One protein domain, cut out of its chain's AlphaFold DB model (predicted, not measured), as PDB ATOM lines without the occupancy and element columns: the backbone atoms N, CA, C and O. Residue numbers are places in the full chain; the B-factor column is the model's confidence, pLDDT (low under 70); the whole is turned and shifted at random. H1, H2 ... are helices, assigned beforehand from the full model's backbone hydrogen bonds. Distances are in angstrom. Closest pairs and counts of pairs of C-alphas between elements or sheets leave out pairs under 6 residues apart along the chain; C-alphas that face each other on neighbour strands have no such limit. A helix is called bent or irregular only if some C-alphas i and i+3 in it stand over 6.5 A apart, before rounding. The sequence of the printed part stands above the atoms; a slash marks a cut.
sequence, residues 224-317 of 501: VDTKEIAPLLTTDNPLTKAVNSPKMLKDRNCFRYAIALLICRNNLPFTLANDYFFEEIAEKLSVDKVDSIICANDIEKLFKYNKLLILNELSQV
ATOM      1  N   VAL A 224     -15.716  27.535  -5.286       37.94
ATOM      2  CA  VAL A 224     -15.642  26.205  -4.710       37.94
ATOM      3  C   VAL A 224     -15.731  26.362  -3.195       37.94
ATOM      4  O   VAL A 224     -14.887  27.036  -2.609       37.94
ATOM      5  N   ASP A 225     -16.775  25.801  -2.583       33.81
ATOM      6  CA  ASP A 225     -16.995  25.901  -1.141       33.81
ATOM      7  C   ASP A 225     -15.846  25.192  -0.415       33.81
ATOM      8  O   ASP A 225     -15.632  23.984  -0.550       33.81
ATOM      9  N   THR A 226     -15.064  25.963   0.336       34.75
ATOM     10  CA  THR A 226     -13.888  25.486   1.069       34.75
ATOM     11  C   THR A 226     -14.253  24.419   2.103       34.75
ATOM     12  O   THR A 226     -13.411  23.578   2.429       34.75
ATOM     13  N   LYS A 227     -15.520  24.369   2.546       39.44
ATOM     14  CA  LYS A 227     -16.040  23.339   3.459       39.44
ATOM     15  C   LYS A 227     -16.166  21.952   2.819       39.44
ATOM     16  O   LYS A 227     -15.942  20.963   3.510       39.44
ATOM     17  N   GLU A 228     -16.453  21.849   1.517       40.09
ATOM     18  CA  GLU A 228     -16.540  20.548   0.824       40.09
ATOM     19  C   GLU A 228     -15.158  19.910   0.581       40.09
ATOM     20  O   GLU A 228     -15.068  18.707   0.330       40.09
ATOM     21  N   ILE A 229     -14.071  20.694   0.652       38.53
ATOM     22  CA  ILE A 229     -12.735  20.266   0.192       38.53
ATOM     23  C   ILE A 229     -11.674  20.220   1.295       38.53
ATOM     24  O   ILE A 229     -10.658  19.541   1.129       38.53
ATOM     25  N   ALA A 230     -11.925  20.830   2.454       37.25
ATOM     26  CA  ALA A 230     -11.065  20.693   3.630       37.25
ATOM     27  C   ALA A 230     -10.645  19.230   3.942       37.25
ATOM     28  O   ALA A 230      -9.465  19.015   4.223       37.25
ATOM     29  N   PRO A 231     -11.506  18.198   3.789       40.59
ATOM     30  CA  PRO A 231     -11.103  16.803   4.005       40.59
ATOM     31  C   PRO A 231     -10.062  16.277   2.998       40.59
ATOM     32  O   PRO A 231      -9.249  15.425   3.350       40.59
ATOM     33  N   LEU A 232     -10.047  16.785   1.758       37.59
ATOM     34  CA  LEU A 232      -9.125  16.351   0.697       37.59
ATOM     35  C   LEU A 232      -7.726  16.976   0.830       37.59
ATOM     36  O   LEU A 232      -6.773  16.438   0.280       37.59
ATOM     37  N   LEU A 233      -7.586  18.090   1.552       37.31
ATOM     38  CA  LEU A 233      -6.302  18.769   1.795       37.31
ATOM     39  C   LEU A 233      -5.527  18.189   2.991       37.31
ATOM     40  O   LEU A 233      -4.399  18.604   3.250       37.31
ATOM     41  N   THR A 234      -6.108  17.235   3.721       40.81
ATOM     42  CA  THR A 234      -5.423  16.552   4.824       40.81
ATOM     43  C   THR A 234      -4.401  15.540   4.294       40.81
ATOM     44  O   THR A 234      -4.581  14.929   3.237       40.81
ATOM     45  N   THR A 235      -3.317  15.330   5.045       40.47
ATOM     46  CA  THR A 235      -2.228  14.373   4.751       40.47
ATOM     47  C   THR A 235      -2.699  12.918   4.608       40.47
ATOM     48  O   THR A 235      -1.948  12.068   4.134       40.47
ATOM     49  N   ASP A 236      -3.960  12.642   4.947       46.88
ATOM     50  CA  ASP A 236      -4.624  11.352   4.826       46.88
ATOM     51  C   ASP A 236      -5.470  11.175   3.552       46.88
ATOM     52  O   ASP A 236      -6.206  10.189   3.452       46.88
ATOM     53  N   ASN A 237      -5.349  12.061   2.557       53.72
ATOM     54  CA  ASN A 237      -6.078  11.941   1.293       53.72
ATOM     55  C   ASN A 237      -5.753  10.605   0.569       53.72
ATOM     56  O   ASN A 237      -4.580  10.331   0.281       53.72
ATOM     57  N   PRO A 238      -6.772   9.793   0.210       47.34
ATOM     58  CA  PRO A 238      -6.610   8.565  -0.575       47.34
ATOM     59  C   PRO A 238      -5.774   8.747  -1.848       47.34
ATOM     60  O   PRO A 238      -5.081   7.826  -2.263       47.34
ATOM     61  N   LEU A 239      -5.786   9.942  -2.443       50.19
ATOM     62  CA  LEU A 239      -5.001  10.305  -3.624       50.19
ATOM     63  C   LEU A 239      -3.493  10.312  -3.365       50.19
ATOM     64  O   LEU A 239      -2.733   9.697  -4.111       50.19
ATOM     65  N   THR A 240      -3.058  10.968  -2.290       50.03
ATOM     66  CA  THR A 240      -1.646  11.027  -1.884       50.03
ATOM     67  C   THR A 240      -1.148   9.645  -1.450       50.03
ATOM     68  O   THR A 240       0.015   9.302  -1.656       50.03
ATOM     69  N   LYS A 241      -2.040   8.816  -0.902       52.00
ATOM     70  CA  LYS A 241      -1.756   7.429  -0.512       52.00
ATOM     71  C   LYS A 241      -1.670   6.473  -1.712       52.00
ATOM     72  O   LYS A 241      -0.736   5.675  -1.780       52.00
ATOM     73  N   ALA A 242      -2.573   6.594  -2.688       48.91
ATOM     74  CA  ALA A 242      -2.616   5.757  -3.891       48.91
ATOM     75  C   ALA A 242      -1.394   5.946  -4.804       48.91
ATOM     76  O   ALA A 242      -0.913   4.985  -5.399       48.91
ATOM     77  N   VAL A 243      -0.872   7.175  -4.902       48.59
ATOM     78  CA  VAL A 243       0.291   7.494  -5.749       48.59
ATOM     79  C   VAL A 243       1.602   6.921  -5.184       48.59
ATOM     80  O   VAL A 243       2.515   6.634  -5.952       48.59
ATOM     81  N   ASN A 244       1.694   6.710  -3.866       48.16
ATOM     82  CA  ASN A 244       2.973   6.489  -3.183       48.16
ATOM     83  C   ASN A 244       3.222   5.052  -2.682       48.16
ATOM     84  O   ASN A 244       4.299   4.796  -2.145       48.16
ATOM     85  N   SER A 245       2.289   4.092  -2.822       49.38
ATOM     86  CA  SER A 245       2.535   2.721  -2.332       49.38
ATOM     87  C   SER A 245       1.762   1.602  -3.065       49.38
ATOM     88  O   SER A 245       0.529   1.590  -3.040       49.38
ATOM     89  N   PRO A 246       2.446   0.578  -3.630       49.16
ATOM     90  CA  PRO A 246       1.821  -0.544  -4.351       49.16
ATOM     91  C   PRO A 246       0.849  -1.400  -3.521       49.16
ATOM     92  O   PRO A 246      -0.078  -1.991  -4.073       49.16
ATOM     93  N   LYS A 247       1.016  -1.463  -2.189       52.81
ATOM     94  CA  LYS A 247       0.119  -2.219  -1.286       52.81
ATOM     95  C   LYS A 247      -1.306  -1.643  -1.237       52.81
ATOM     96  O   LYS A 247      -2.219  -2.341  -0.808       52.81
ATOM     97  N   MET A 248      -1.498  -0.401  -1.688       55.25
ATOM     98  CA  MET A 248      -2.777   0.314  -1.626       55.25
ATOM     99  C   MET A 248      -3.683   0.071  -2.836       55.25
ATOM    100  O   MET A 248      -4.838   0.467  -2.797       55.25
ATOM    101  N   LEU A 249      -3.230  -0.639  -3.877       57.59
ATOM    102  CA  LEU A 249      -4.094  -1.035  -5.004       57.59
ATOM    103  C   LEU A 249      -5.249  -1.962  -4.589       57.59
ATOM    104  O   LEU A 249      -6.203  -2.107  -5.343       57.59
ATOM    105  N   LYS A 250      -5.175  -2.561  -3.392       62.78
ATOM    106  CA  LYS A 250      -6.267  -3.330  -2.778       62.78
ATOM    107  C   LYS A 250      -7.341  -2.449  -2.125       62.78
ATOM    108  O   LYS A 250      -8.417  -2.944  -1.814       62.78
ATOM    109  N   ASP A 251      -7.065  -1.163  -1.890       71.56
ATOM    110  CA  ASP A 251      -8.083  -0.213  -1.443       71.56
ATOM    111  C   ASP A 251      -8.927   0.244  -2.639       71.56
ATOM    112  O   ASP A 251      -8.411   0.727  -3.652       71.56
ATOM    113  N   ARG A 252     -10.250   0.119  -2.500       71.25
ATOM    114  CA  ARG A 252     -11.219   0.421  -3.561       71.25
ATOM    115  C   ARG A 252     -11.078   1.845  -4.103       71.25
ATOM    116  O   ARG A 252     -11.170   2.060  -5.312       71.25
ATOM    117  N   ASN A 253     -10.903   2.831  -3.225       73.00
ATOM    118  CA  ASN A 253     -10.827   4.231  -3.638       73.00
ATOM    119  C   ASN A 253      -9.481   4.522  -4.307       73.00
ATOM    120  O   ASN A 253      -9.441   5.216  -5.325       73.00
ATOM    121  N   CYS A 254      -8.396   3.943  -3.794       72.19
ATOM    122  CA  CYS A 254      -7.069   4.059  -4.388       72.19
ATOM    123  C   CYS A 254      -7.023   3.471  -5.804       72.19
ATOM    124  O   CYS A 254      -6.493   4.120  -6.706       72.19
ATOM    125  N   PHE A 255      -7.632   2.300  -6.028       77.75
ATOM    126  CA  PHE A 255      -7.725   1.701  -7.363       77.75
ATOM    127  C   PHE A 255      -8.493   2.603  -8.341       77.75
ATOM    128  O   PHE A 255      -7.990   2.917  -9.419       77.75
ATOM    129  N   ARG A 256      -9.666   3.112  -7.941       79.88
ATOM    130  CA  ARG A 256     -10.470   4.038  -8.761       79.88
ATOM    131  C   ARG A 256      -9.701   5.282  -9.190       79.88
ATOM    132  O   ARG A 256      -9.696   5.632 -10.371       79.88
ATOM    133  N   TYR A 257      -9.015   5.930  -8.251       77.75
ATOM    134  CA  TYR A 257      -8.210   7.104  -8.574       77.75
ATOM    135  C   TYR A 257      -6.986   6.761  -9.430       77.75
ATOM    136  O   TYR A 257      -6.622   7.555 -10.296       77.75
ATOM    137  N   ALA A 258      -6.376   5.585  -9.251       77.56
ATOM    138  CA  ALA A 258      -5.284   5.129 -10.107       77.56
ATOM    139  C   ALA A 258      -5.739   4.951 -11.567       77.56
ATOM    140  O   ALA A 258      -5.035   5.389 -12.476       77.56
ATOM    141  N   ILE A 259      -6.937   4.400 -11.797       80.50
ATOM    142  CA  ILE A 259      -7.532   4.293 -13.141       80.50
ATOM    143  C   ILE A 259      -7.809   5.676 -13.738       80.50
ATOM    144  O   ILE A 259      -7.423   5.944 -14.878       80.50
ATOM    145  N   ALA A 260      -8.405   6.586 -12.965       82.31
ATOM    146  CA  ALA A 260      -8.634   7.960 -13.404       82.31
ATOM    147  C   ALA A 260      -7.320   8.664 -13.800       82.31
ATOM    148  O   ALA A 260      -7.233   9.291 -14.857       82.31
ATOM    149  N   LEU A 261      -6.263   8.500 -12.999       79.50
ATOM    150  CA  LEU A 261      -4.934   9.039 -13.293       79.50
ATOM    151  C   LEU A 261      -4.285   8.382 -14.514       79.50
ATOM    152  O   LEU A 261      -3.656   9.091 -15.299       79.50
ATOM    153  N   LEU A 262      -4.429   7.065 -14.695       80.19
ATOM    154  CA  LEU A 262      -3.946   6.348 -15.878       80.19
ATOM    155  C   LEU A 262      -4.577   6.927 -17.146       80.19
ATOM    156  O   LEU A 262      -3.860   7.251 -18.097       80.19
ATOM    157  N   ILE A 263      -5.899   7.094 -17.123       81.62
ATOM    158  CA  ILE A 263      -6.682   7.660 -18.219       81.62
ATOM    159  C   ILE A 263      -6.219   9.083 -18.529       81.62
ATOM    160  O   ILE A 263      -5.900   9.379 -19.680       81.62
ATOM    161  N   CYS A 264      -6.107   9.946 -17.517       79.44
ATOM    162  CA  CYS A 264      -5.666  11.328 -17.708       79.44
ATOM    163  C   CYS A 264      -4.219  11.428 -18.205       79.44
ATOM    164  O   CYS A 264      -3.946  12.180 -19.136       79.44
ATOM    165  N   ARG A 265      -3.280  10.682 -17.609       74.69
ATOM    166  CA  ARG A 265      -1.849  10.764 -17.957       74.69
ATOM    167  C   ARG A 265      -1.561  10.306 -19.380       74.69
ATOM    168  O   ARG A 265      -0.671  10.854 -20.021       74.69
ATOM    169  N   ASN A 266      -2.306   9.313 -19.854       78.44
ATOM    170  CA  ASN A 266      -2.089   8.704 -21.162       78.44
ATOM    171  C   ASN A 266      -3.104   9.173 -22.213       78.44
ATOM    172  O   ASN A 266      -3.077   8.682 -23.336       78.44
ATOM    173  N   ASN A 267      -3.979  10.124 -21.863       79.44
ATOM    174  CA  ASN A 267      -5.071  10.608 -22.707       79.44
ATOM    175  C   ASN A 267      -5.916   9.459 -23.301       79.44
ATOM    176  O   ASN A 267      -6.178   9.393 -24.502       79.44
ATOM    177  N   LEU A 268      -6.311   8.511 -22.453       83.44
ATOM    178  CA  LEU A 268      -7.098   7.349 -22.867       83.44
ATOM    179  C   LEU A 268      -8.599   7.683 -22.854       83.44
ATOM    180  O   LEU A 268      -9.033   8.568 -22.111       83.44
ATOM    181  N   PRO A 269      -9.427   6.996 -23.659       84.00
ATOM    182  CA  PRO A 269     -10.870   7.194 -23.613       84.00
ATOM    183  C   PRO A 269     -11.450   6.688 -22.285       84.00
ATOM    184  O   PRO A 269     -11.041   5.646 -21.776       84.00
ATOM    185  N   PHE A 270     -12.485   7.356 -21.763       79.94
ATOM    186  CA  PHE A 270     -13.178   6.918 -20.538       79.94
ATOM    187  C   PHE A 270     -13.790   5.520 -20.653       79.94
ATOM    188  O   PHE A 270     -14.000   4.849 -19.647       79.94
ATOM    189  N   THR A 271     -14.056   5.059 -21.878       82.38
ATOM    190  CA  THR A 271     -14.548   3.704 -22.142       82.38
ATOM    191  C   THR A 271     -13.555   2.621 -21.745       82.38
ATOM    192  O   THR A 271     -13.982   1.486 -21.591       82.38
ATOM    193  N   LEU A 272     -12.273   2.954 -21.548       81.44
ATOM    194  CA  LEU A 272     -11.264   2.021 -21.048       81.44
ATOM    195  C   LEU A 272     -11.655   1.422 -19.691       81.44
ATOM    196  O   LEU A 272     -11.389   0.256 -19.443       81.44
ATOM    197  N   ALA A 273     -12.331   2.196 -18.837       80.94
ATOM    198  CA  ALA A 273     -12.817   1.698 -17.552       80.94
ATOM    199  C   ALA A 273     -13.829   0.543 -17.716       80.94
ATOM    200  O   ALA A 273     -13.925  -0.325 -16.860       80.94
ATOM    201  N   ASN A 274     -14.536   0.493 -18.851       81.81
ATOM    202  CA  ASN A 274     -15.500  -0.559 -19.173       81.81
ATOM    203  C   ASN A 274     -14.887  -1.686 -20.028       81.81
ATOM    204  O   ASN A 274     -15.631  -2.473 -20.611       81.81
ATOM    205  N   ASP A 275     -13.567  -1.703 -20.223       84.69
ATOM    206  CA  ASP A 275     -12.912  -2.741 -21.014       84.69
ATOM    207  C   ASP A 275     -12.887  -4.071 -20.249       84.69
ATOM    208  O   ASP A 275     -12.629  -4.105 -19.046       84.69
ATOM    209  N   TYR A 276     -13.123  -5.175 -20.960       82.31
ATOM    210  CA  TYR A 276     -13.208  -6.510 -20.367       82.31
ATOM    211  C   TYR A 276     -11.954  -6.885 -19.565       82.31
ATOM    212  O   TYR A 276     -12.069  -7.434 -18.471       82.31
ATOM    213  N   PHE A 277     -10.759  -6.542 -20.054       80.12
ATOM    214  CA  PHE A 277      -9.528  -6.859 -19.332       80.12
ATOM    215  C   PHE A 277      -9.379  -6.022 -18.058       80.12
ATOM    216  O   PHE A 277      -8.819  -6.500 -17.074       80.12
ATOM    217  N   PHE A 278      -9.907  -4.794 -18.031       79.94
ATOM    218  CA  PHE A 278      -9.948  -3.993 -16.805       79.94
ATOM    219  C   PHE A 278     -10.916  -4.571 -15.774       79.94
ATOM    220  O   PHE A 278     -10.621  -4.526 -14.579       79.94
ATOM    221  N   GLU A 279     -12.028  -5.153 -16.220       77.25
ATOM    222  CA  GLU A 279     -12.945  -5.886 -15.344       77.25
ATOM    223  C   GLU A 279     -12.268  -7.122 -14.742       77.25
ATOM    224  O   GLU A 279     -12.329  -7.317 -13.528       77.25
ATOM    225  N   GLU A 280     -11.541  -7.892 -15.555       81.75
ATOM    226  CA  GLU A 280     -10.799  -9.072 -15.096       81.75
ATOM    227  C   GLU A 280      -9.685  -8.703 -14.097       81.75
ATOM    228  O   GLU A 280      -9.464  -9.399 -13.103       81.75
ATOM    229  N   ILE A 281      -8.989  -7.582 -14.323       81.75
ATOM    230  CA  ILE A 281      -7.991  -7.052 -13.381       81.75
ATOM    231  C   ILE A 281      -8.657  -6.644 -12.062       81.75
ATOM    232  O   ILE A 281      -8.132  -6.978 -10.998       81.75
ATOM    233  N   ALA A 282      -9.792  -5.942 -12.111       80.56
ATOM    234  CA  ALA A 282     -10.520  -5.536 -10.909       80.56
ATOM    235  C   ALA A 282     -10.975  -6.758 -10.092       80.56
ATOM    236  O   ALA A 282     -10.773  -6.803  -8.878       80.56
ATOM    237  N   GLU A 283     -11.485  -7.791 -10.765       83.81
ATOM    238  CA  GLU A 283     -11.886  -9.055 -10.142       83.81
ATOM    239  C   GLU A 283     -10.695  -9.773  -9.484       83.81
ATOM    240  O   GLU A 283     -10.752 -10.116  -8.299       83.81
ATOM    241  N   LYS A 284      -9.570  -9.916 -10.200       83.12
ATOM    242  CA  LYS A 284      -8.336 -10.534  -9.674       83.12
ATOM    243  C   LYS A 284      -7.736  -9.775  -8.492       83.12
ATOM    244  O   LYS A 284      -7.110 -10.385  -7.625       83.12
ATOM    245  N   LEU A 285      -7.912  -8.458  -8.452       81.25
ATOM    246  CA  LEU A 285      -7.492  -7.614  -7.334       81.25
ATOM    247  C   LEU A 285      -8.529  -7.557  -6.201       81.25
ATOM    248  O   LEU A 285      -8.230  -6.986  -5.153       81.25
ATOM    249  N   SER A 286      -9.706  -8.171  -6.386       81.50
ATOM    250  CA  SER A 286     -10.843  -8.132  -5.456       81.50
ATOM    251  C   SER A 286     -11.287  -6.703  -5.120       81.50
ATOM    252  O   SER A 286     -11.582  -6.384  -3.967       81.50
ATOM    253  N   VAL A 287     -11.316  -5.835  -6.132       78.56
ATOM    254  CA  VAL A 287     -11.778  -4.445  -6.034       78.56
ATOM    255  C   VAL A 287     -13.026  -4.236  -6.884       78.56
ATOM    256  O   VAL A 287     -13.221  -4.892  -7.905       78.56
ATOM    257  N   ASP A 288     -13.880  -3.298  -6.471       74.00
ATOM    258  CA  ASP A 288     -15.104  -3.003  -7.212       74.00
ATOM    259  C   ASP A 288     -14.800  -2.472  -8.616       74.00
ATOM    260  O   ASP A 288     -13.908  -1.640  -8.817       74.00
ATOM    261  N   LYS A 289     -15.618  -2.910  -9.575       73.75
ATOM    262  CA  LYS A 289     -15.579  -2.439 -10.957       73.75
ATOM    263  C   LYS A 289     -15.698  -0.915 -11.016       73.75
ATOM    264  O   LYS A 289     -16.546  -0.303 -10.361       73.75
ATOM    265  N   VAL A 290     -14.857  -0.313 -11.849       78.56
ATOM    266  CA  VAL A 290     -14.890   1.117 -12.154       78.56
ATOM    267  C   VAL A 290     -15.547   1.271 -13.509       78.56
ATOM    268  O   VAL A 290     -15.012   0.780 -14.489       78.56
ATOM    269  N   ASP A 291     -16.692   1.940 -13.584       82.12
ATOM    270  CA  ASP A 291     -17.271   2.288 -14.879       82.12
ATOM    271  C   ASP A 291     -16.824   3.682 -15.346       82.12
ATOM    272  O   ASP A 291     -16.264   4.491 -14.595       82.12
ATOM    273  N   SER A 292     -17.094   3.983 -16.613       82.69
ATOM    274  CA  SER A 292     -16.749   5.264 -17.235       82.69
ATOM    275  C   SER A 292     -17.372   6.493 -16.551       82.69
ATOM    276  O   SER A 292     -16.776   7.568 -16.593       82.69
ATOM    277  N   ILE A 293     -18.555   6.365 -15.936       83.94
ATOM    278  CA  ILE A 293     -19.252   7.473 -15.256       83.94
ATOM    279  C   ILE A 293     -18.570   7.749 -13.916       83.94
ATOM    280  O   ILE A 293     -18.254   8.897 -13.598       83.94
ATOM    281  N   ILE A 294     -18.297   6.692 -13.153       81.81
ATOM    282  CA  ILE A 294     -17.547   6.758 -11.899       81.81
ATOM    283  C   ILE A 294     -16.167   7.367 -12.158       81.81
ATOM    284  O   ILE A 294     -15.773   8.304 -11.464       81.81
ATOM    285  N   CYS A 295     -15.475   6.899 -13.199       84.44
ATOM    286  CA  CYS A 295     -14.181   7.440 -13.588       84.44
ATOM    287  C   CYS A 295     -14.263   8.930 -13.951       84.44
ATOM    288  O   CYS A 295     -13.412   9.703 -13.518       84.44
ATOM    289  N   ALA A 296     -15.275   9.358 -14.713       83.38
ATOM    290  CA  ALA A 296     -15.451  10.769 -15.063       83.38
ATOM    291  C   ALA A 296     -15.661  11.647 -13.816       83.38
ATOM    292  O   ALA A 296     -15.024  12.693 -13.684       83.38
ATOM    293  N   ASN A 297     -16.478  11.188 -12.864       84.38
ATOM    294  CA  ASN A 297     -16.690  11.881 -11.590       84.38
ATOM    295  C   ASN A 297     -15.404  11.958 -10.752       84.38
ATOM    296  O   ASN A 297     -15.129  12.977 -10.117       84.38
ATOM    297  N   ASP A 298     -14.599  10.894 -10.741       82.75
ATOM    298  CA  ASP A 298     -13.331  10.874 -10.009       82.75
ATOM    299  C   ASP A 298     -12.279  11.780 -10.667       82.75
ATOM    300  O   ASP A 298     -11.537  12.461  -9.956       82.75
ATOM    301  N   ILE A 299     -12.272  11.890 -12.001       82.75
ATOM    302  CA  ILE A 299     -11.473  12.882 -12.738       82.75
ATOM    303  C   ILE A 299     -11.908  14.310 -12.384       82.75
ATOM    304  O   ILE A 299     -11.055  15.174 -12.186       82.75
ATOM    305  N   GLU A 300     -13.209  14.578 -12.251       84.50
ATOM    306  CA  GLU A 300     -13.692  15.901 -11.839       84.50
ATOM    307  C   GLU A 300     -13.233  16.257 -10.415       84.50
ATOM    308  O   GLU A 300     -12.773  17.375 -10.165       84.50
ATOM    309  N   LYS A 301     -13.296  15.304  -9.477       81.19
ATOM    310  CA  LYS A 301     -12.772  15.491  -8.112       81.19
ATOM    311  C   LYS A 301     -11.267  15.739  -8.119       81.19
ATOM    312  O   LYS A 301     -10.799  16.671  -7.465       81.19
ATOM    313  N   LEU A 302     -10.525  14.944  -8.890       79.00
ATOM    314  CA  LEU A 302      -9.091  15.119  -9.115       79.00
ATOM    315  C   LEU A 302      -8.781  16.511  -9.664       79.00
ATOM    316  O   LEU A 302      -7.852  17.158  -9.189       79.00
ATOM    317  N   PHE A 303      -9.558  16.992 -10.631       83.44
ATOM    318  CA  PHE A 303      -9.400  18.327 -11.190       83.44
ATOM    319  C   PHE A 303      -9.627  19.413 -10.132       83.44
ATOM    320  O   PHE A 303      -8.773  20.283  -9.976       83.44
ATOM    321  N   LYS A 304     -10.724  19.343  -9.364       84.19
ATOM    322  CA  LYS A 304     -11.016  20.307  -8.284       84.19
ATOM    323  C   LYS A 304      -9.900  20.338  -7.242       84.19
ATOM    324  O   LYS A 304      -9.448  21.415  -6.865       84.19
ATOM    325  N   TYR A 305      -9.418  19.165  -6.835       79.62
ATOM    326  CA  TYR A 305      -8.306  19.040  -5.896       79.62
ATOM    327  C   TYR A 305      -7.009  19.650  -6.450       79.62
ATOM    328  O   TYR A 305      -6.408  20.509  -5.807       79.62
ATOM    329  N   ASN A 306      -6.605  19.284  -7.671       79.56
ATOM    330  CA  ASN A 306      -5.395  19.830  -8.295       79.56
ATOM    331  C   ASN A 306      -5.501  21.341  -8.548       79.56
ATOM    332  O   ASN A 306      -4.509  22.048  -8.391       79.56
ATOM    333  N   LYS A 307      -6.691  21.861  -8.882       85.25
ATOM    334  CA  LYS A 307      -6.913  23.307  -9.033       85.25
ATOM    335  C   LYS A 307      -6.606  24.054  -7.735       85.25
ATOM    336  O   LYS A 307      -5.993  25.113  -7.794       85.25
ATOM    337  N   LEU A 308      -6.968  23.505  -6.572       83.69
ATOM    338  CA  LEU A 308      -6.620  24.111  -5.282       83.69
ATOM    339  C   LEU A 308      -5.123  24.069  -4.985       83.69
ATOM    340  O   LEU A 308      -4.588  25.048  -4.473       83.69
ATOM    341  N   LEU A 309      -4.443  22.969  -5.319       82.31
ATOM    342  CA  LEU A 309      -2.986  22.894  -5.177       82.31
ATOM    343  C   LEU A 309      -2.301  23.961  -6.034       82.31
ATOM    344  O   LEU A 309      -1.446  24.683  -5.533       82.31
ATOM    345  N   ILE A 310      -2.746  24.122  -7.283       86.81
ATOM    346  CA  ILE A 310      -2.260  25.168  -8.189       86.81
ATOM    347  C   ILE A 310      -2.567  26.566  -7.636       86.81
ATOM    348  O   ILE A 310      -1.715  27.444  -7.696       86.81
ATOM    349  N   LEU A 311      -3.761  26.796  -7.080       88.25
ATOM    350  CA  LEU A 311      -4.109  28.072  -6.443       88.25
ATOM    351  C   LEU A 311      -3.187  28.392  -5.262       88.25
ATOM    352  O   LEU A 311      -2.713  29.518  -5.143       88.25
ATOM    353  N   ASN A 312      -2.916  27.403  -4.410       85.25
ATOM    354  CA  ASN A 312      -1.999  27.549  -3.285       85.25
ATOM    355  C   ASN A 312      -0.551  27.775  -3.746       85.25
ATOM    356  O   ASN A 312       0.164  28.576  -3.157       85.25
ATOM    357  N   GLU A 313      -0.118  27.110  -4.814       85.62
ATOM    358  CA  GLU A 313       1.195  27.334  -5.423       85.62
ATOM    359  C   GLU A 313       1.309  28.766  -5.971       85.62
ATOM    360  O   GLU A 313       2.219  29.506  -5.604       85.62
ATOM    361  N   LEU A 314       0.340  29.207  -6.778       88.25
ATOM    362  CA  LEU A 314       0.318  30.543  -7.385       88.25
ATOM    363  C   LEU A 314       0.154  31.682  -6.364       88.25
ATOM    364  O   LEU A 314       0.613  32.804  -6.611       88.25
ATOM    365  N   SER A 315      -0.475  31.426  -5.211       86.88
ATOM    366  CA  SER A 315      -0.573  32.421  -4.136       86.88
ATOM    367  C   SER A 315       0.800  32.715  -3.522       86.88
ATOM    368  O   SER A 315       1.096  33.879  -3.238       86.88
ATOM    369  N   GLN A 316       1.666  31.700  -3.431       85.88
ATOM    370  CA  GLN A 316       3.032  31.791  -2.905       85.88
ATOM    371  C   GLN A 316       4.038  32.363  -3.913       85.88
ATOM    372  O   GLN A 316       5.125  32.788  -3.524       85.88
ATOM    373  N   VAL A 317       3.691  32.408  -5.205       85.38
ATOM    374  CA  VAL A 317       4.538  33.020  -6.237       85.38
ATOM    375  C   VAL A 317       4.695  34.515  -5.966       85.38
ATOM    376  O   VAL A 317       3.725  35.280  -6.002       85.38
TER     377      VAL A 317
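AT A GLANCE: This is residues 224 to 317 of the 501 residues of an uncharacterized protein of Dictyostelium purpureum (UniProt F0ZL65). One long helix, H7, runs along the length of the model, and H4 crosses it near its first residues at a wide angle, with the halfway part of H4, about Ala 260, close to Cys 295 of H7. H5 packs on both H4 and the first residues of H7, H2 and H3 pack on the first part of H4, H6 lies at the far end of the model from residue 317 with no helix touching it, H1 only just touches H7 near Tyr 305, and residues 310 to 317 stick out. The 94 printed residues hold seven named helices, H1 to H7 in order along the chain, and no named strand; the class is all helix. The whole is compact, with a radius of gyration of the C-alphas of 14.3 A, yet elongated in outline, spanning 44 by 26 by 22 A.

IN THESE COORDINATES: Find C-alpha 292 at (-16.749, 5.264, -17.235); from there H7, residues 292 to 316, runs 36.1 A to C-alpha 316 at (3.032, 31.791, -2.905). H4, residues 252 to 266, covers 21.5 A from C-alpha 252 at (-11.219, 0.421, -3.561). H5 is residues 270 to 274, and H6 is residues 276 to 284, 12.4 A long. Earlier come H1, residues 226 to 233, H2, residues 238 to 244, and H3, residues 246 to 250. H1 is irregular, with C-alphas 228 and 231 7.3 A apart; H3 is only just irregular, with C-alphas 247 and 250 6.7 A apart.

HOW THE PARTS SIT: Look first at the hub, H4, which touches four helices. It touches H7 about perpendicular, at 76 degrees; their closest C-alphas, of Ala 260 and Cys 295, are 5.6 A apart. H2 touches H4 at a steep tilt of 63 degrees, the same way, closest at the C-alphas of Ala 242 and Cys 254, 4.8 A. H3 and H4 only just touch, and only at the corner, with the C-alphas of Leu 249 and Phe 255 closest at 5.1 A. H5 touches H7, closest at the C-alphas of Phe 270 and Ser 292, 5.1 A. H1 and H7 only just touch, with 3 pairs of C-alphas within 8 A, about perpendicular at 88 degrees; the closest are Leu 232 and Tyr 305, 7.2 A. H4 and H6 are apart. In H4, H6 and H7 every O i to N i+4 pair is within hydrogen-bond range; in H1 2 of 4 are, in H2 2 of 3, in H3 0 of 1 beside 1 of 2 O i to N i+3 pairs, and in H5 0 of 1 beside 2 of 2.

THE WHOLE: The C-alphas farthest apart, of Glu 280 and Val 317, are 45.7 A apart. The printed part has no cut and no long link. Residues 224 to 250 have pLDDT under 70; the mean of the printed part is 70.9.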